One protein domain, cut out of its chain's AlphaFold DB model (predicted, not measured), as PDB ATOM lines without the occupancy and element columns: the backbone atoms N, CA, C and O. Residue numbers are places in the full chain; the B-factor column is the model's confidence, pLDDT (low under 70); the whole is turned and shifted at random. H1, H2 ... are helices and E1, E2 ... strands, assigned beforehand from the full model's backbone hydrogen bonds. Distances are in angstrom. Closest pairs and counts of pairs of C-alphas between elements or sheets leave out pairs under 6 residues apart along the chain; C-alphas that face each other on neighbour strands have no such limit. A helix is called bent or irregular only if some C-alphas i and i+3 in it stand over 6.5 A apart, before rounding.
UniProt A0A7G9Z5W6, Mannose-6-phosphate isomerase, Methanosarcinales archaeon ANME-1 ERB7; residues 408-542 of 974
ATOM      1  N   LYS A 408     -56.579 -31.317  19.953       85.81
ATOM      2  CA  LYS A 408     -57.841 -30.578  19.839       85.81
ATOM      3  C   LYS A 408     -58.954 -31.336  20.550       85.81
ATOM      4  O   LYS A 408     -59.087 -32.540  20.352       85.81
ATOM      5  N   PHE A 409     -59.793 -30.618  21.286       83.25
ATOM      6  CA  PHE A 409     -60.962 -31.191  21.947       83.25
ATOM      7  C   PHE A 409     -62.231 -30.756  21.215       83.25
ATOM      8  O   PHE A 409     -62.416 -29.558  20.982       83.25
ATOM      9  N   PRO A 410     -63.135 -31.690  20.875       86.88
ATOM     10  CA  PRO A 410     -64.387 -31.390  20.183       86.88
ATOM     11  C   PRO A 410     -65.458 -30.851  21.153       86.88
ATOM     12  O   PRO A 410     -66.593 -31.316  21.159       86.88
ATOM     13  N   ILE A 411     -65.095 -29.883  21.998       83.62
ATOM     14  CA  ILE A 411     -65.962 -29.283  23.023       83.62
ATOM     15  C   ILE A 411     -65.919 -27.757  22.946       83.62
ATOM     16  O   ILE A 411     -65.017 -27.159  22.351       83.62
ATOM     17  N   GLN A 412     -66.896 -27.096  23.564       81.56
ATOM     18  CA  GLN A 412     -66.942 -25.636  23.573       81.56
ATOM     19  C   GLN A 412     -65.828 -25.045  24.446       81.56
ATOM     20  O   GLN A 412     -65.435 -25.612  25.463       81.56
ATOM     21  N   MET A 413     -65.367 -23.837  24.103       81.00
ATOM     22  CA  MET A 413     -64.258 -23.174  24.806       81.00
ATOM     23  C   MET A 413     -64.490 -23.019  26.322       81.00
ATOM     24  O   MET A 413     -63.542 -23.073  27.101       81.00
ATOM     25  N   GLN A 414     -65.737 -22.815  26.757       83.19
ATOM     26  CA  GLN A 414     -66.063 -22.670  28.179       83.19
ATOM     27  C   GLN A 414     -65.891 -23.988  28.947       83.19
ATOM     28  O   GLN A 414     -65.330 -23.991  30.043       83.19
ATOM     29  N   GLU A 415     -66.327 -25.104  28.360       83.81
ATOM     30  CA  GLU A 415     -66.145 -26.444  28.925       83.81
ATOM     31  C   GLU A 415     -64.669 -26.835  28.922       83.81
ATOM     32  O   GLU A 415     -64.157 -27.293  29.945       83.81
ATOM     33  N   PHE A 416     -63.967 -26.546  27.821       85.88
ATOM     34  CA  PHE A 416     -62.527 -26.750  27.717       85.88
ATOM     35  C   PHE A 416     -61.773 -26.017  28.826       85.88
ATOM     36  O   PHE A 416     -61.020 -26.657  29.546       85.88
ATOM     37  N   ARG A 417     -62.028 -24.717  29.044       87.06
ATOM     38  CA  ARG A 417     -61.368 -23.940  30.112       87.06
ATOM     39  C   ARG A 417     -61.583 -24.541  31.498       87.06
ATOM     40  O   ARG A 417     -60.668 -24.529  32.315       87.06
ATOM     41  N   LYS A 418     -62.780 -25.069  31.769       85.12
ATOM     42  CA  LYS A 418     -63.097 -25.710  33.051       85.12
ATOM     43  C   LYS A 418     -62.325 -27.017  33.230       85.12
ATOM     44  O   LYS A 418     -61.760 -27.244  34.296       85.12
ATOM     45  N   MET A 419     -62.307 -27.862  32.201       87.31
ATOM     46  CA  MET A 419     -61.567 -29.124  32.203       87.31
ATOM     47  C   MET A 419     -60.061 -28.877  32.298       87.31
ATOM     48  O   MET A 419     -59.403 -29.367  33.211       87.31
ATOM     49  N   SER A 420     -59.522 -28.074  31.385       89.12
ATOM     50  CA  SER A 420     -58.094 -27.816  31.280       89.12
ATOM     51  C   SER A 420     -57.552 -27.062  32.492       89.12
ATOM     52  O   SER A 420     -56.448 -27.353  32.937       89.12
ATOM     53  N   GLY A 421     -58.334 -26.129  33.050       88.94
ATOM     54  CA  GLY A 421     -58.006 -25.432  34.292       88.94
ATOM     55  C   GLY A 421     -57.864 -26.403  35.457       88.94
ATOM     56  O   GLY A 421     -56.826 -26.414  36.102       88.94
ATOM     57  N   LYS A 422     -58.834 -27.308  35.647       84.56
ATOM     58  CA  LYS A 422     -58.754 -28.333  36.700       84.56
ATOM     59  C   LYS A 422     -57.592 -29.312  36.505       84.56
ATOM     60  O   LYS A 422     -56.986 -29.717  37.492       84.56
ATOM     61  N   ILE A 423     -57.263 -29.675  35.262       86.19
ATOM     62  CA  ILE A 423     -56.073 -30.489  34.970       86.19
ATOM     63  C   ILE A 423     -54.810 -29.747  35.421       86.19
ATOM     64  O   ILE A 423     -54.040 -30.311  36.191       86.19
ATOM     65  N   ILE A 424     -54.622 -28.484  35.019       91.00
ATOM     66  CA  ILE A 424     -53.463 -27.682  35.442       91.00
ATOM     67  C   ILE A 424     -53.441 -27.497  36.965       91.00
ATOM     68  O   ILE A 424     -52.418 -27.757  37.586       91.00
ATOM     69  N   ASP A 425     -54.568 -27.162  37.592       87.75
ATOM     70  CA  ASP A 425     -54.658 -26.990  39.047       87.75
ATOM     71  C   ASP A 425     -54.286 -28.265  39.821       87.75
ATOM     72  O   ASP A 425     -53.678 -28.180  40.887       87.75
ATOM     73  N   SER A 426     -54.586 -29.451  39.281       81.19
ATOM     74  CA  SER A 426     -54.215 -30.718  39.929       81.19
ATOM     75  C   SER A 426     -52.695 -30.902  40.051       81.19
ATOM     76  O   SER A 426     -52.222 -31.484  41.032       81.19
ATOM     77  N   ILE A 427     -51.925 -30.329  39.120       87.00
ATOM     78  CA  ILE A 427     -50.461 -30.450  39.031       87.00
ATOM     79  C   ILE A 427     -49.711 -29.150  39.377       87.00
ATOM     80  O   ILE A 427     -48.483 -29.145  39.407       87.00
ATOM     81  N   SER A 428     -50.432 -28.065  39.665       91.81
ATOM     82  CA  SER A 428     -49.909 -26.788  40.168       91.81
ATOM     83  C   SER A 428     -50.088 -26.667  41.686       91.81
ATOM     84  O   SER A 428     -50.964 -27.342  42.235       91.81
ATOM     85  N   PRO A 429     -49.312 -25.809  42.371       91.75
ATOM     86  CA  PRO A 429     -49.519 -25.514  43.785       91.75
ATOM     87  C   PRO A 429     -50.893 -24.881  44.048       91.75
ATOM     88  O   PRO A 429     -51.484 -24.222  43.175       91.75
ATOM     89  N   GLU A 430     -51.399 -25.091  45.263       88.88
ATOM     90  CA  GLU A 430     -52.593 -24.419  45.779       88.88
ATOM     91  C   GLU A 430     -52.360 -22.910  45.897       88.88
ATOM     92  O   GLU A 430     -53.177 -22.120  45.411       88.88
ATOM     93  N   ASP A 431     -51.211 -22.514  46.455       91.44
ATOM     94  CA  ASP A 431     -50.780 -21.120  46.474       91.44
ATOM     95  C   ASP A 431     -50.394 -20.659  45.062       91.44
ATOM     96  O   ASP A 431     -49.353 -21.012  44.503       91.44
ATOM     97  N   LYS A 432     -51.257 -19.821  44.481       90.06
ATOM     98  CA  LYS A 432     -51.063 -19.259  43.145       90.06
ATOM     99  C   LYS A 432     -49.960 -18.208  43.094       90.06
ATOM    100  O   LYS A 432     -49.707 -17.722  41.991       90.06
ATOM    101  N   ASN A 433     -49.340 -17.825  44.210       92.81
ATOM    102  CA  ASN A 433     -48.179 -16.943  44.193       92.81
ATOM    103  C   ASN A 433     -46.871 -17.668  43.851       92.81
ATOM    104  O   ASN A 433     -45.915 -17.028  43.426       92.81
ATOM    105  N   ILE A 434     -46.833 -18.996  43.975       94.94
ATOM    106  CA  ILE A 434     -45.657 -19.791  43.616       94.94
ATOM    107  C   ILE A 434     -45.539 -19.883  42.092       94.94
ATOM    108  O   ILE A 434     -46.462 -20.336  41.410       94.94
ATOM    109  N   ASP A 435     -44.396 -19.456  41.560       94.00
ATOM    110  CA  ASP A 435     -44.082 -19.508  40.131       94.00
ATOM    111  C   ASP A 435     -43.176 -20.694  39.795       94.00
ATOM    112  O   ASP A 435     -43.359 -21.320  38.753       94.00
ATOM    113  N   GLN A 436     -42.233 -21.047  40.672       95.94
ATOM    114  CA  GLN A 436     -41.285 -22.141  40.437       95.94
ATOM    115  C   GLN A 436     -41.060 -22.956  41.707       95.94
ATOM    116  O   GLN A 436     -41.126 -22.429  42.815       95.94
ATOM    117  N   ALA A 437     -40.778 -24.243  41.528       97.00
ATOM    118  CA  ALA A 437     -40.363 -25.155  42.583       97.00
ATOM    119  C   ALA A 437     -39.245 -26.066  42.066       97.00
ATOM    120  O   ALA A 437     -39.411 -26.718  41.034       97.00
ATOM    121  N   TYR A 438     -38.136 -26.131  42.793       96.75
ATOM    122  CA  TYR A 438     -36.988 -26.993  42.524       96.75
ATOM    123  C   TYR A 438     -36.813 -27.994  43.666       96.75
ATOM    124  O   TYR A 438     -37.103 -27.690  44.826       96.75
ATOM    125  N   PHE A 439     -36.405 -29.212  43.316       94.44
ATOM    126  CA  PHE A 439     -36.436 -30.375  44.197       94.44
ATOM    127  C   PHE A 439     -35.051 -31.005  44.306       94.44
ATOM    128  O   PHE A 439     -34.720 -31.907  43.533       94.44
ATOM    129  N   ASP A 440     -34.293 -30.557  45.301       86.25
ATOM    130  CA  ASP A 440     -33.007 -31.134  45.686       86.25
ATOM    131  C   ASP A 440     -33.149 -31.797  47.073       86.25
ATOM    132  O   ASP A 440     -34.174 -32.424  47.380       86.25
ATOM    133  N   ASP A 441     -32.146 -31.662  47.944       79.88
ATOM    134  CA  ASP A 441     -32.230 -32.103  49.342       79.88
ATOM    135  C   ASP A 441     -33.317 -31.347  50.120       79.88
ATOM    136  O   ASP A 441     -33.964 -31.916  51.006       79.88
ATOM    137  N   LEU A 442     -33.566 -30.096  49.725       90.06
ATOM    138  CA  LEU A 442     -34.631 -29.211  50.195       90.06
ATOM    139  C   LEU A 442     -35.541 -28.809  49.023       90.06
ATOM    140  O   LEU A 442     -35.260 -29.115  47.862       90.06
ATOM    141  N   VAL A 443     -36.652 -28.131  49.326       94.19
ATOM    142  CA  VAL A 443     -37.552 -27.592  48.296       94.19
ATOM    143  C   VAL A 443     -37.325 -26.093  48.177       94.19
ATOM    144  O   VAL A 443     -37.676 -25.345  49.086       94.19
ATOM    145  N   THR A 444     -36.784 -25.642  47.050       96.94
ATOM    146  CA  THR A 444     -36.627 -24.211  46.768       96.94
ATOM    147  C   THR A 444     -37.809 -23.730  45.948       96.94
ATOM    148  O   THR A 444     -38.085 -24.265  44.876       96.94
ATOM    149  N   ILE A 445     -38.517 -22.720  46.441       96.81
ATOM    150  CA  ILE A 445     -39.611 -22.069  45.724       96.81
ATOM    151  C   ILE A 445     -39.204 -20.667  45.291       96.81
ATOM    152  O   ILE A 445     -38.447 -19.988  45.981       96.81
ATOM    153  N   ILE A 446     -39.755 -20.225  44.166       94.19
ATOM    154  CA  ILE A 446     -39.652 -18.842  43.702       94.19
ATOM    155  C   ILE A 446     -41.074 -18.334  43.485       94.19
ATOM    156  O   ILE A 446     -41.871 -18.991  42.804       94.19
ATOM    157  N   ASN A 447     -41.419 -17.204  44.100       93.25
ATOM    158  CA  ASN A 447     -42.726 -16.579  43.907       93.25
ATOM    159  C   ASN A 447     -42.771 -15.729  42.623       93.25
ATOM    160  O   ASN A 447     -41.783 -15.584  41.904       93.25
ATOM    161  N   LYS A 448     -43.938 -15.168  42.307       87.12
ATOM    162  CA  LYS A 448     -44.135 -14.330  41.115       87.12
ATOM    163  C   LYS A 448     -43.384 -13.003  41.159       87.12
ATOM    164  O   LYS A 448     -43.177 -12.403  40.106       87.12
ATOM    165  N   GLU A 449     -42.987 -12.559  42.344       84.31
ATOM    166  CA  GLU A 449     -42.129 -11.397  42.562       84.31
ATOM    167  C   GLU A 449     -40.637 -11.718  42.344       84.31
ATOM    168  O   GLU A 449     -39.817 -10.805  42.287       84.31
ATOM    169  N   GLY A 450     -40.286 -12.998  42.163       81.94
ATOM    170  CA  GLY A 450     -38.912 -13.464  41.983       81.94
ATOM    171  C   GLY A 450     -38.163 -13.715  43.294       81.94
ATOM    172  O   GLY A 450     -36.960 -13.960  43.264       81.94
ATOM    173  N   GLU A 451     -38.846 -13.664  44.439       89.19
ATOM    174  CA  GLU A 451     -38.251 -13.951  45.739       89.19
ATOM    175  C   GLU A 451     -38.081 -15.460  45.916       89.19
ATOM    176  O   GLU A 451     -39.030 -16.241  45.779       89.19
ATOM    177  N   GLU A 452     -36.855 -15.858  46.238       94.75
ATOM    178  CA  GLU A 452     -36.491 -17.241  46.506       94.75
ATOM    179  C   GLU A 452     -36.672 -17.569  47.993       94.75
ATOM    180  O   GLU A 452     -36.241 -16.821  48.874       94.75
ATOM    181  N   LYS A 453     -37.282 -18.721  48.283       95.31
ATOM    182  CA  LYS A 453     -37.380 -19.272  49.635       95.31
ATOM    183  C   LYS A 453     -37.051 -20.760  49.617       95.31
ATOM    184  O   LYS A 453     -37.666 -21.533  48.887       95.31
ATOM    185  N   VAL A 454     -36.121 -21.169  50.476       95.69
ATOM    186  CA  VAL A 454     -35.797 -22.581  50.714       95.69
ATOM    187  C   VAL A 454     -36.679 -23.107  51.842       95.69
ATOM    188  O   VAL A 454     -36.785 -22.472  52.891       95.69
ATOM    189  N   LEU A 455     -37.326 -24.247  51.613       92.12
ATOM    190  CA  LEU A 455     -38.248 -24.888  52.543       92.12
ATOM    191  C   LEU A 455     -37.695 -26.223  53.036       92.12
ATOM    192  O   LEU A 455     -37.167 -27.020  52.250       92.12
ATOM    193  N   SER A 456     -37.898 -26.501  54.323       88.69
ATOM    194  CA  SER A 456     -37.681 -27.843  54.868       88.69
ATOM    195  C   SER A 456     -38.788 -28.793  54.396       88.69
ATOM    196  O   SER A 456     -39.909 -28.369  54.096       88.69
ATOM    197  N   LYS A 457     -38.507 -30.100  54.314       80.31
ATOM    198  CA  LYS A 457     -39.482 -31.095  53.822       80.31
ATOM    199  C   LYS A 457     -40.689 -31.252  54.753       80.31
ATOM    200  O   LYS A 457     -41.709 -31.818  54.364       80.31
ATOM    201  N   GLU A 458     -40.593 -30.741  55.975       80.56
ATOM    202  CA  GLU A 458     -41.616 -30.809  57.010       80.56
ATOM    203  C   GLU A 458     -42.664 -29.701  56.854       80.56
ATOM    204  O   GLU A 458     -43.797 -29.871  57.326       80.56
ATOM    205  N   GLU A 459     -42.321 -28.601  56.174       86.44
ATOM    206  CA  GLU A 459     -43.232 -27.488  55.916       86.44
ATOM    207  C   GLU A 459     -44.411 -27.923  55.031       86.44
ATOM    208  O   GLU A 459     -44.269 -28.704  54.087       86.44
ATOM    209  N   SER A 460     -45.606 -27.395  55.319       82.69
ATOM    210  CA  SER A 460     -46.849 -27.807  54.644       82.69
ATOM    211  C   SER A 460     -46.784 -27.646  53.123       82.69
ATOM    212  O   SER A 460     -47.212 -28.540  52.393       82.69
ATOM    213  N   LEU A 461     -46.221 -26.533  52.642       88.19
ATOM    214  CA  LEU A 461     -46.087 -26.256  51.211       88.19
ATOM    215  C   LEU A 461     -45.073 -27.194  50.535       88.19
ATOM    216  O   LEU A 461     -45.329 -27.695  49.442       88.19
ATOM    217  N   ALA A 462     -43.951 -27.498  51.197       87.81
ATOM    218  CA  ALA A 462     -42.973 -28.457  50.684       87.81
ATOM    219  C   ALA A 462     -43.578 -29.864  50.573       87.81
ATOM    220  O   ALA A 462     -43.425 -30.524  49.544       87.81
ATOM    221  N   LYS A 463     -44.343 -30.299  51.586       82.00
ATOM    222  CA  LYS A 463     -45.086 -31.570  51.563       82.00
ATOM    223  C   LYS A 463     -46.067 -31.641  50.396       82.00
ATOM    224  O   LYS A 463     -46.113 -32.659  49.710       82.00
ATOM    225  N   GLU A 464     -46.828 -30.574  50.156       86.12
ATOM    226  CA  GLU A 464     -47.758 -30.483  49.026       86.12
ATOM    227  C   GLU A 464     -47.028 -30.647  47.682       86.12
ATOM    228  O   GLU A 464     -47.385 -31.513  46.873       86.12
ATOM    229  N   LEU A 465     -45.969 -29.863  47.459       89.62
ATOM    230  CA  LEU A 465     -45.187 -29.877  46.221       89.62
ATOM    231  C   LEU A 465     -44.508 -31.233  45.984       89.62
ATOM    232  O   LEU A 465     -44.597 -31.780  44.883       89.62
ATOM    233  N   LEU A 466     -43.900 -31.830  47.014       86.25
ATOM    234  CA  LEU A 466     -43.305 -33.169  46.939       86.25
ATOM    235  C   LEU A 466     -44.355 -34.247  46.645       86.25
ATOM    236  O   LEU A 466     -44.098 -35.178  45.879       86.25
ATOM    237  N   MET A 467     -45.565 -34.115  47.197       79.75
ATOM    238  CA  MET A 467     -46.666 -35.038  46.926       79.75
ATOM    239  C   MET A 467     -47.157 -34.944  45.472       79.75
ATOM    240  O   MET A 467     -47.490 -35.975  44.869       79.75
ATOM    241  N   LYS A 468     -47.201 -33.733  44.899       84.31
ATOM    242  CA  LYS A 468     -47.520 -33.489  43.479       84.31
ATOM    243  C   LYS A 468     -46.408 -33.992  42.559       84.31
ATOM    244  O   LYS A 468     -46.705 -34.707  41.605       84.31
ATOM    245  N   LYS A 469     -45.140 -33.736  42.889       88.81
ATOM    246  CA  LYS A 469     -43.974 -34.308  42.197       88.81
ATOM    247  C   LYS A 469     -44.047 -35.834  42.149       88.81
ATOM    248  O   LYS A 469     -44.054 -36.416  41.066       88.81
ATOM    249  N   LYS A 470     -44.176 -36.482  43.312       78.81
ATOM    250  CA  LYS A 470     -44.252 -37.948  43.422       78.81
ATOM    251  C   LYS A 470     -45.446 -38.506  42.642       78.81
ATOM    252  O   LYS A 470     -45.323 -39.552  42.014       78.81
ATOM    253  N   HIS A 471     -46.579 -37.794  42.637       74.75
ATOM    254  CA  HIS A 471     -47.734 -38.146  41.804       74.75
ATOM    255  C   HIS A 471     -47.361 -38.193  40.324       74.75
ATOM    256  O   HIS A 471     -47.593 -39.189  39.647       74.75
ATOM    257  N   LEU A 472     -46.780 -37.102  39.830       83.94
ATOM    258  CA  LEU A 472     -46.437 -36.948  38.429       83.94
ATOM    259  C   LEU A 472     -45.456 -38.033  37.969       83.94
ATOM    260  O   LEU A 472     -45.702 -38.696  36.961       83.94
ATOM    261  N   GLU A 473     -44.400 -38.253  38.753       83.00
ATOM    262  CA  GLU A 473     -43.402 -39.299  38.517       83.00
ATOM    263  C   GLU A 473     -44.052 -40.681  38.423       83.00
ATOM    264  O   GLU A 473     -43.909 -41.368  37.414       83.00
ATOM    265  N   GLN A 474     -44.832 -41.071  39.433       70.56
ATOM    266  CA  GLN A 474     -45.424 -42.406  39.498       70.56
ATOM    267  C   GLN A 474     -46.475 -42.652  38.410       70.56
ATOM    268  O   GLN A 474     -46.518 -43.740  37.837       70.56
ATOM    269  N   ILE A 475     -47.328 -41.666  38.126       70.31
ATOM    270  CA  ILE A 475     -48.511 -41.871  37.280       70.31
ATOM    271  C   ILE A 475     -48.218 -41.658  35.794       70.31
ATOM    272  O   ILE A 475     -48.732 -42.393  34.935       70.31
ATOM    273  N   TYR A 476     -47.412 -40.645  35.477       80.19
ATOM    274  CA  TYR A 476     -47.239 -40.192  34.101       80.19
ATOM    275  C   TYR A 476     -45.849 -40.497  33.543       80.19
ATOM    276  O   TYR A 476     -45.764 -40.760  32.347       80.19
ATOM    277  N   PHE A 477     -44.791 -40.558  34.361       83.50
ATOM    278  CA  PHE A 477     -43.415 -40.482  33.846       83.50
ATOM    279  C   PHE A 477     -42.547 -41.743  34.027       83.50
ATOM    280  O   PHE A 477     -41.891 -42.152  33.070       83.50
ATOM    281  N   ASN A 478     -42.559 -42.404  35.190       76.12
ATOM    282  CA  ASN A 478     -41.608 -43.481  35.527       76.12
ATOM    283  C   ASN A 478     -41.670 -44.680  34.568       76.12
ATOM    284  O   ASN A 478     -40.638 -45.222  34.184       76.12
ATOM    285  N   SER A 479     -42.869 -45.081  34.141       69.75
ATOM    286  CA  SER A 479     -43.059 -46.189  33.192       69.75
ATOM    287  C   SER A 479     -42.758 -45.821  31.734       69.75
ATOM    288  O   SER A 479     -42.863 -46.677  30.860       69.75
ATOM    289  N   ARG A 480     -42.386 -44.564  31.462       78.31
ATOM    290  CA  ARG A 480     -42.219 -44.000  30.112       78.31
ATOM    291  C   ARG A 480     -40.804 -43.492  29.819       78.31
ATOM    292  O   ARG A 480     -40.586 -42.724  28.889       78.31
ATOM    293  N   GLY A 481     -39.826 -43.904  30.626       80.12
ATOM    294  CA  GLY A 481     -38.411 -43.600  30.385       80.12
ATOM    295  C   GLY A 481     -37.975 -42.178  30.752       80.12
ATOM    296  O   GLY A 481     -36.843 -41.797  30.458       80.12
ATOM    297  N   PHE A 482     -38.823 -41.388  31.414       89.94
ATOM    298  CA  PHE A 482     -38.414 -40.112  32.006       89.94
ATOM    299  C   PHE A 482     -37.584 -40.334  33.276       89.94
ATOM    300  O   PHE A 482     -37.792 -41.291  34.023       89.94
ATOM    301  N   LYS A 483     -36.633 -39.435  33.528       92.44
ATOM    302  CA  LYS A 483     -35.871 -39.395  34.784       92.44
ATOM    303  C   LYS A 483     -36.676 -38.686  35.886       92.44
ATOM    304  O   LYS A 483     -37.719 -38.118  35.580       92.44
ATOM    305  N   PRO A 484     -36.225 -38.703  37.155       93.12
ATOM    306  CA  PRO A 484     -36.893 -37.956  38.218       93.12
ATOM    307  C   PRO A 484     -37.023 -36.464  37.893       93.12
ATOM    308  O   PRO A 484     -36.145 -35.886  37.247       93.12
ATOM    309  N   ILE A 485     -38.108 -35.851  38.353       96.25
ATOM    310  CA  ILE A 485     -38.362 -34.413  38.259       96.25
ATOM    311  C   ILE A 485     -37.399 -33.689  39.204       96.25
ATOM    312  O   ILE A 485     -37.259 -34.076  40.360       96.25
ATOM    313  N   VAL A 486     -36.767 -32.622  38.728       96.81
ATOM    314  CA  VAL A 486     -35.892 -31.740  39.524       96.81
ATOM    315  C   VAL A 486     -36.421 -30.310  39.594       96.81
ATOM    316  O   VAL A 486     -36.046 -29.560  40.484       96.81
ATOM    317  N   GLY A 487     -37.348 -29.935  38.709       97.06
ATOM    318  CA  GLY A 487     -37.954 -28.609  38.732       97.06
ATOM    319  C   GLY A 487     -39.324 -28.563  38.071       97.06
ATOM    320  O   GLY A 487     -39.634 -29.352  37.177       97.06
ATOM    321  N   MET A 488     -40.153 -27.627  38.516       97.19
ATOM    322  CA  MET A 488     -41.478 -27.339  37.978       97.19
ATOM    323  C   MET A 488     -41.695 -25.824  37.925       97.19
ATOM    324  O   MET A 488     -41.429 -25.122  38.895       97.19
ATOM    325  N   ILE A 489     -42.189 -25.326  36.793       95.62
ATOM    326  CA  ILE A 489     -42.444 -23.906  36.526       95.62
ATOM    327  C   ILE A 489     -43.916 -23.735  36.137       95.62
ATOM    328  O   ILE A 489     -44.418 -24.412  35.234       95.62
ATOM    329  N   PHE A 490     -44.599 -22.813  36.810       95.50
ATOM    330  CA  PHE A 490     -46.052 -22.610  36.790       95.50
ATOM    331  C   PHE A 490     -46.484 -21.316  36.081       95.50
ATOM    332  O   PHE A 490     -47.670 -20.976  36.066       95.50
ATOM    333  N   THR A 491     -45.539 -20.598  35.467       92.56
ATOM    334  CA  THR A 491     -45.763 -19.292  34.834       92.56
ATOM    335  C   THR A 491     -46.896 -19.313  33.801       92.56
ATOM    336  O   THR A 491     -47.729 -18.406  33.769       92.56
ATOM    337  N   ASP A 492     -46.954 -20.340  32.947       90.38
ATOM    338  CA  ASP A 492     -47.965 -20.472  31.887       90.38
ATOM    339  C   ASP A 492     -48.276 -21.947  31.584       90.38
ATOM    340  O   ASP A 492     -47.715 -22.539  30.663       90.38
ATOM    341  N   GLY A 493     -49.154 -22.557  32.382       93.62
ATOM    342  CA  GLY A 493     -49.325 -24.013  32.414       93.62
ATOM    343  C   GLY A 493     -48.333 -24.643  33.390       93.62
ATOM    344  O   GLY A 493     -48.023 -24.026  34.403       93.62
ATOM    345  N   VAL A 494     -47.839 -25.851  33.103       95.81
ATOM    346  CA  VAL A 494     -46.811 -26.505  33.932       95.81
ATOM    347  C   VAL A 494     -45.680 -27.029  33.059       95.81
ATOM    348  O   VAL A 494     -45.885 -27.919  32.230       95.81
ATOM    349  N   ARG A 495     -44.490 -26.460  33.244       96.31
ATOM    350  CA  ARG A 495     -43.229 -26.895  32.638       96.31
ATOM    351  C   ARG A 495     -42.446 -27.702  33.665       96.31
ATOM    352  O   ARG A 495     -42.252 -27.240  34.779       96.31
ATOM    353  N   ILE A 496     -42.034 -28.907  33.301       96.94
ATOM    354  CA  ILE A 496     -41.426 -29.902  34.184       96.94
ATOM    355  C   ILE A 496     -40.029 -30.200  33.655       96.94
ATOM    356  O   ILE A 496     -39.872 -30.508  32.475       96.94
ATOM    357  N   ILE A 497     -39.043 -30.103  34.538       95.88
ATOM    358  CA  ILE A 497     -37.622 -30.298  34.262       95.88
ATOM    359  C   ILE A 497     -37.201 -31.609  34.918       95.88
ATOM    360  O   ILE A 497     -37.437 -31.813  36.111       95.88
ATOM    361  N   PHE A 498     -36.584 -32.497  34.145       95.88
ATOM    362  CA  PHE A 498     -36.119 -33.801  34.611       95.88
ATOM    363  C   PHE A 498     -34.604 -33.815  34.834       95.88
ATOM    364  O   PHE A 498     -33.871 -33.012  34.267       95.88
ATOM    365  N   LYS A 499     -34.112 -34.769  35.634       94.00
ATOM    366  CA  LYS A 499     -32.697 -34.887  36.038       94.00
ATOM    367  C   LYS A 499     -31.702 -34.986  34.868       94.00
ATOM    368  O   LYS A 499     -30.538 -34.644  35.029       94.00
ATOM    369  N   ASN A 500     -32.129 -35.471  33.702       91.06
ATOM    370  CA  ASN A 500     -31.321 -35.512  32.473       91.06
ATOM    371  C   ASN A 500     -31.459 -34.251  31.601       91.06
ATOM    372  O   ASN A 500     -31.048 -34.271  30.442       91.06
ATOM    373  N   ASN A 501     -32.052 -33.182  32.134       90.94
ATOM    374  CA  ASN A 501     -32.409 -31.955  31.426       90.94
ATOM    375  C   ASN A 501     -33.441 -32.154  30.305       90.94
ATOM    376  O   ASN A 501     -33.592 -31.277  29.454       90.94
ATOM    377  N   ASP A 502     -34.172 -33.272  30.272       95.50
ATOM    378  CA  ASP A 502     -35.396 -33.327  29.473       95.50
ATOM    379  C   ASP A 502     -36.393 -32.316  30.045       95.50
ATOM    380  O   ASP A 502     -36.466 -32.102  31.261       95.50
ATOM    381  N   VAL A 503     -37.188 -31.715  29.167       96.06
ATOM    382  CA  VAL A 503     -38.281 -30.835  29.565       96.06
ATOM    383  C   VAL A 503     -39.557 -31.237  28.854       96.06
ATOM    384  O   VAL A 503     -39.547 -31.495  27.652       96.06
ATOM    385  N   ILE A 504     -40.663 -31.233  29.594       96.31
ATOM    386  CA  ILE A 504     -42.018 -31.297  29.046       96.31
ATOM    387  C   ILE A 504     -42.844 -30.135  29.593       96.31
ATOM    388  O   ILE A 504     -42.761 -29.797  30.771       96.31
ATOM    389  N   HIS A 505     -43.643 -29.492  28.748       95.81
ATOM    390  CA  HIS A 505     -44.443 -28.333  29.132       95.81
ATOM    391  C   HIS A 505     -45.868 -28.461  28.616       95.81
ATOM    392  O   HIS A 505     -46.114 -28.422  27.411       95.81
ATOM    393  N   PHE A 506     -46.812 -28.576  29.548       94.81
ATOM    394  CA  PHE A 506     -48.238 -28.664  29.266       94.81
ATOM    395  C   PHE A 506     -48.906 -27.304  29.399       94.81
ATOM    396  O   PHE A 506     -48.821 -26.660  30.447       94.81
ATOM    397  N   ARG A 507     -49.627 -26.888  28.355       92.38
ATOM    398  CA  ARG A 507     -50.296 -25.588  28.338       92.38
ATOM    399  C   ARG A 507     -51.656 -25.626  27.639       92.38
ATOM    400  O   ARG A 507     -51.711 -25.897  26.438       92.38
ATOM    401  N   PRO A 508     -52.754 -25.260  28.314       91.38
ATOM    402  CA  PRO A 508     -54.023 -25.052  27.637       91.38
ATOM    403  C   PRO A 508     -53.994 -23.778  26.788       91.38
ATOM    404  O   PRO A 508     -53.511 -22.728  27.207       91.38
ATOM    405  N   SER A 509     -54.536 -23.851  25.577       82.00
ATOM    406  CA  SER A 509     -54.678 -22.691  24.701       82.00
ATOM    407  C   SER A 509     -55.766 -21.750  25.226       82.00
ATOM    408  O   SER A 509     -56.860 -22.172  25.592       82.00
ATOM    409  N   GLY A 510     -55.492 -20.443  25.227       75.00
ATOM    410  CA  GLY A 510     -56.495 -19.414  25.539       75.00
ATOM    411  C   GLY A 510     -57.441 -19.094  24.373       75.00
ATOM    412  O   GLY A 510     -58.505 -18.507  24.595       75.00
ATOM    413  N   ASN A 511     -57.066 -19.502  23.155       64.75
ATOM    414  CA  ASN A 511     -57.666 -19.049  21.895       64.75
ATOM    415  C   ASN A 511     -58.541 -20.113  21.216       64.75
ATOM    416  O   ASN A 511     -59.385 -19.778  20.388       64.75
ATOM    417  N   ALA A 512     -58.322 -21.386  21.534       71.00
ATOM    418  CA  ALA A 512     -59.023 -22.525  20.951       71.00
ATOM    419  C   ALA A 512     -59.090 -23.668  21.979       71.00
ATOM    420  O   ALA A 512     -58.254 -23.685  22.885       71.00
ATOM    421  N   PRO A 513     -60.049 -24.607  21.864       81.81
ATOM    422  CA  PRO A 513     -60.139 -25.776  22.736       81.81
ATOM    423  C   PRO A 513     -59.027 -26.785  22.402       81.81
ATOM    424  O   PRO A 513     -59.261 -27.836  21.811       81.81
ATOM    425  N   GLU A 514     -57.789 -26.418  22.724       87.50
ATOM    426  CA  GLU A 514     -56.575 -27.163  22.397       87.50
ATOM    427  C   GLU A 514     -55.630 -27.198  23.603       87.50
ATOM    428  O   GLU A 514     -55.387 -26.162  24.225       87.50
ATOM    429  N   PHE A 515     -55.041 -28.357  23.903       89.88
ATOM    430  CA  PHE A 515     -53.912 -28.466  24.836       89.88
ATOM    431  C   PHE A 515     -52.621 -28.583  24.038       89.88
ATOM    432  O   PHE A 515     -52.542 -29.382  23.108       89.88
ATOM    433  N   ARG A 516     -51.611 -27.800  24.405       90.31
ATOM    434  CA  ARG A 516     -50.283 -27.830  23.796       90.31
ATOM    435  C   ARG A 516     -49.304 -28.578  24.687       90.31
ATOM    436  O   ARG A 516     -49.384 -28.479  25.915       90.31
ATOM    437  N   CYS A 517     -48.383 -29.279  24.043       93.69
ATOM    438  CA  CYS A 517     -47.230 -29.907  24.660       93.69
ATOM    439  C   CYS A 517     -45.973 -29.389  23.965       93.69
ATOM    440  O   CYS A 517     -45.885 -29.455  22.740       93.69
ATOM    441  N   TYR A 518     -45.014 -28.894  24.740       92.94
ATOM    442  CA  TYR A 518     -43.689 -28.509  24.257       92.94
ATOM    443  C   TYR A 518     -42.641 -29.396  24.925       92.94
ATOM    444  O   TYR A 518     -42.827 -29.787  26.079       92.94
ATOM    445  N   SER A 519     -41.543 -29.688  24.239       94.94
ATOM    446  CA  SER A 519     -40.397 -30.388  24.815       94.94
ATOM    447  C   SER A 519     -39.086 -29.698  24.477       94.94
ATOM    448  O   SER A 519     -38.990 -29.027  23.448       94.94
ATOM    449  N   ASN A 520     -38.085 -29.917  25.332       95.06
ATOM    450  CA  ASN A 520     -36.680 -29.712  24.998       95.06
ATOM    451  C   ASN A 520     -35.864 -30.949  25.411       95.06
ATOM    452  O   ASN A 520     -36.113 -31.523  26.474       95.06
ATOM    453  N   ALA A 521     -34.884 -31.338  24.596       95.25
ATOM    454  CA  ALA A 521     -34.004 -32.482  24.844       95.25
ATOM    455  C   ALA A 521     -32.621 -32.294  24.191       95.25
ATOM    456  O   ALA A 521     -32.396 -31.351  23.432       95.25
ATOM    457  N   ASN A 522     -31.688 -33.210  24.471       93.00
ATOM    458  CA  ASN A 522     -30.336 -33.202  23.889       93.00
ATOM    459  C   ASN A 522     -30.265 -33.849  22.490       93.00
ATOM    460  O   ASN A 522     -29.197 -33.903  21.897       93.00
ATOM    461  N   SER A 523     -31.384 -34.346  21.956       92.69
ATOM    462  CA  SER A 523     -31.508 -34.803  20.568       92.69
ATOM    463  C   SER A 523     -32.912 -34.513  20.037       92.69
ATOM    464  O   SER A 523     -33.875 -34.461  20.811       92.69
ATOM    465  N   GLN A 524     -33.048 -34.339  18.718       90.94
ATOM    466  CA  GLN A 524     -34.359 -34.124  18.095       90.94
ATOM    467  C   GLN A 524     -35.280 -35.339  18.278       90.94
ATOM    468  O   GLN A 524     -36.438 -35.168  18.641       90.94
ATOM    469  N   GLU A 525     -34.747 -36.558  18.128       95.12
ATOM    470  CA  GLU A 525     -35.497 -37.809  18.324       95.12
ATOM    471  C   GLU A 525     -36.146 -37.866  19.713       95.12
ATOM    472  O   GLU A 525     -37.335 -38.159  19.841       95.12
ATOM    473  N   ARG A 526     -35.395 -37.503  20.761       95.25
ATOM    474  CA  ARG A 526     -35.923 -37.483  22.125       95.25
ATOM    475  C   ARG A 526     -36.958 -36.375  22.323       95.25
ATOM    476  O   ARG A 526     -37.971 -36.605  22.980       95.25
ATOM    477  N   ALA A 527     -36.737 -35.187  21.757       94.19
ATOM    478  CA  ALA A 527     -37.716 -34.102  21.820       94.19
ATOM    479  C   ALA A 527     -39.053 -34.516  21.169       94.19
ATOM    480  O   ALA A 527     -40.120 -34.275  21.750       94.19
ATOM    481  N   ASP A 528     -38.991 -35.194  20.021       93.50
ATOM    482  CA  ASP A 528     -40.152 -35.727  19.305       93.50
ATOM    483  C   ASP A 528     -40.868 -36.819  20.104       93.50
ATOM    484  O   ASP A 528     -42.101 -36.822  20.192       93.50
ATOM    485  N   GLU A 529     -40.115 -37.727  20.721       95.19
ATOM    486  CA  GLU A 529     -40.652 -38.773  21.588       95.19
ATOM    487  C   GLU A 529     -41.436 -38.174  22.767       95.19
ATOM    488  O   GLU A 529     -42.590 -38.545  22.996       95.19
ATOM    489  N   ILE A 530     -40.856 -37.191  23.469       96.25
ATOM    490  CA  ILE A 530     -41.482 -36.530  24.626       96.25
ATOM    491  C   ILE A 530     -42.821 -35.890  24.240       96.25
ATOM    492  O   ILE A 530     -43.811 -36.063  24.953       96.25
ATOM    493  N   VAL A 531     -42.886 -35.165  23.115       94.06
ATOM    494  CA  VAL A 531     -44.137 -34.528  22.666       94.06
ATOM    495  C   VAL A 531     -45.174 -35.565  22.250       94.06
ATOM    496  O   VAL A 531     -46.341 -35.440  22.629       94.06
ATOM    497  N   ASN A 532     -44.765 -36.612  21.529       93.00
ATOM    498  CA  ASN A 532     -45.663 -37.697  21.142       93.00
ATOM    499  C   ASN A 532     -46.294 -38.373  22.367       93.00
ATOM    500  O   ASN A 532     -47.515 -38.540  22.402       93.00
ATOM    501  N   GLN A 533     -45.490 -38.707  23.380       93.31
ATOM    502  CA  GLN A 533     -45.985 -39.274  24.637       93.31
ATOM    503  C   GLN A 533     -46.878 -38.279  25.395       93.31
ATOM    504  O   GLN A 533     -47.957 -38.638  25.877       93.31
ATOM    505  N   GLY A 534     -46.476 -37.005  25.453       92.81
ATOM    506  CA  GLY A 534     -47.238 -35.929  26.080       92.81
ATOM    507  C   GLY A 534     -48.657 -35.797  25.524       92.81
ATOM    508  O   GLY A 534     -49.626 -35.770  26.284       92.81
ATOM    509  N   ILE A 535     -48.783 -35.765  24.196       89.81
ATOM    510  CA  ILE A 535     -50.058 -35.598  23.491       89.81
ATOM    511  C   ILE A 535     -50.902 -36.879  23.495       89.81
ATOM    512  O   ILE A 535     -52.086 -36.826  23.835       89.81
ATOM    513  N   LYS A 536     -50.323 -38.023  23.108       86.69
ATOM    514  CA  LYS A 536     -51.089 -39.259  22.855       86.69
ATOM    515  C   LYS A 536     -51.416 -40.033  24.122       86.69
ATOM    516  O   LYS A 536     -52.431 -40.725  24.163       86.69
ATOM    517  N   GLU A 537     -50.577 -39.921  25.146       85.19
ATOM    518  CA  GLU A 537     -50.706 -40.732  26.351       85.19
ATOM    519  C   GLU A 537     -51.031 -39.879  27.567       85.19
ATOM    520  O   GLU A 537     -52.040 -40.121  28.223       85.19
ATOM    521  N   ILE A 538     -50.213 -38.869  27.868       85.19
ATOM    522  CA  ILE A 538     -50.287 -38.171  29.156       85.19
ATOM    523  C   ILE A 538     -51.521 -37.268  29.230       85.19
ATOM    524  O   ILE A 538     -52.350 -37.447  30.123       85.19
ATOM    525  N   ILE A 539     -51.701 -36.349  28.275       85.50
ATOM    526  CA  ILE A 539     -52.868 -35.452  28.255       85.50
ATOM    527  C   ILE A 539     -54.168 -36.253  28.091       85.50
ATOM    528  O   ILE A 539     -55.137 -36.006  28.811       85.50
ATOM    529  N   ALA A 540     -54.179 -37.253  27.204       82.12
ATOM    530  CA  ALA A 540     -55.339 -38.121  26.999       82.12
ATOM    531  C   ALA A 540     -55.727 -38.883  28.280       82.12
ATOM    532  O   ALA A 540     -56.909 -39.045  28.595       82.12
ATOM    533  N   LYS A 541     -54.738 -39.336  29.056       79.25
ATOM    534  CA  LYS A 541     -54.955 -40.009  30.340       79.25
ATOM    535  C   LYS A 541     -55.460 -39.048  31.418       79.25
ATOM    536  O   LYS A 541     -56.425 -39.382  32.105       79.25
ATOM    537  N   MET A 542     -54.886 -37.844  31.516       81.12
ATOM    538  CA  MET A 542     -55.364 -36.786  32.422       81.12
ATOM    539  C   MET A 542     -56.831 -36.417  32.144       81.12
ATOM    540  O   MET A 542     -57.625 -36.285  33.078       81.12
TER     541      MET A 542
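Overview. This is residues 408 to 542 of the 974 residues of the protein "Mannose-6-phosphate isomerase" of Methanosarcinales archaeon ANME-1 ERB7 (UniProt A0A7G9Z5W6). A twisted wall of seven strands has three helices over one face, while the other face is bare of named helices. H2 crosses the strands from E2 to E5, H3 slants over E7, and H1 runs along E6. The printed part has 135 residues, with three named helices and seven named strands in the order H1 E1 E2 E3 H2 E4 E5 E6 E7 H3; the sheet order is E3 E2 E1 E4 E5 E6 E7, antiparallel throughout, and the class is mixed. The whole is compact, with a radius of gyration of the C-alphas of 15.0 A and spans of 44 by 35 by 24 A.

Arrangement. E1, residues 434 to 439, E2, residues 443 to 447, and E3, residues 452 to 455, form a meander, each strand the antiparallel neighbour of the one before. N 438 and O 444 are 2.8 A apart across E1 and E2, and N 445 and O 453 are 2.8 A apart across E2 and E3. E4, residues 485 to 489, E5, residues 494 to 498, E6, residues 503 to 508, and E7, residues 514 to 521, form a second meander. Here N 489 and O 495 are at 2.8 A, N 496 and O 504 at 2.8 A, and N 505 and O 518 at 2.8 A. E1 and E4 are antiparallel at 171 degrees, with N 437 and O 488 at 2.9 A. H1, residues 413 to 427, H2, residues 460 to 480, and H3, residues 524 to 542, are on the same face, making two layers, helices on one face of a sheet. H2 runs across the strands, at 73 degrees to E2 on the local plane and a height over the sheet of 9.8 A; its closest C-alphas to E4 are those of Lys 469 and Ile 485, 6.9 A apart. H3 runs slantwise to E7 at 33 degrees on the local plane; the C-alphas of Ala 521 and Ala 527 are closest, at 5.1 A. H1 lies only just over E6, with 3 C-alphas falling on it, and runs along it at 26 degrees on the local plane; Ser 420 and Pro 508 have the closest C-alphas, 6.1 A apart. H2 and H3 are close but not clearly touching, the closest C-alphas being those of Tyr 476 and Ile 538, 6.2 A apart. Of the O i to N i+4 pairs, 10 of 11 in H1, 14 of 17 in H2 and 12 of 15 in H3 are within hydrogen-bond range.

Along the chain. H1 begins at C-alpha 413 (-64.258, -23.174, 24.806) and is 21.1 A long. E7, the longest strand by residues, measures 23.3 A and E6 16.9 A; E1 measures 14.0 A, E5 13.0 A, E2 12.9 A, E4 11.4 A and E3 9.9 A. H2, 29.8 A, has a kink of 44 degrees near residue 474 and is irregular, with C-alphas 476 and 479 7.4 A apart. H3, 25.6 A, has a kink of 28 degrees near residue 535, is only just irregular, with C-alphas 536 and 539 6.8 A apart, and ends at C-alpha 542 (-55.364, -36.786, 32.422).

Size, cuts and confidence. The C-alphas farthest apart, those of Pro 410 and Ser 456, are 43.9 A apart. The printed part has no cut and no long link. The mean pLDDT of the printed part is 88.6, and residues 479 and 511 are under 70.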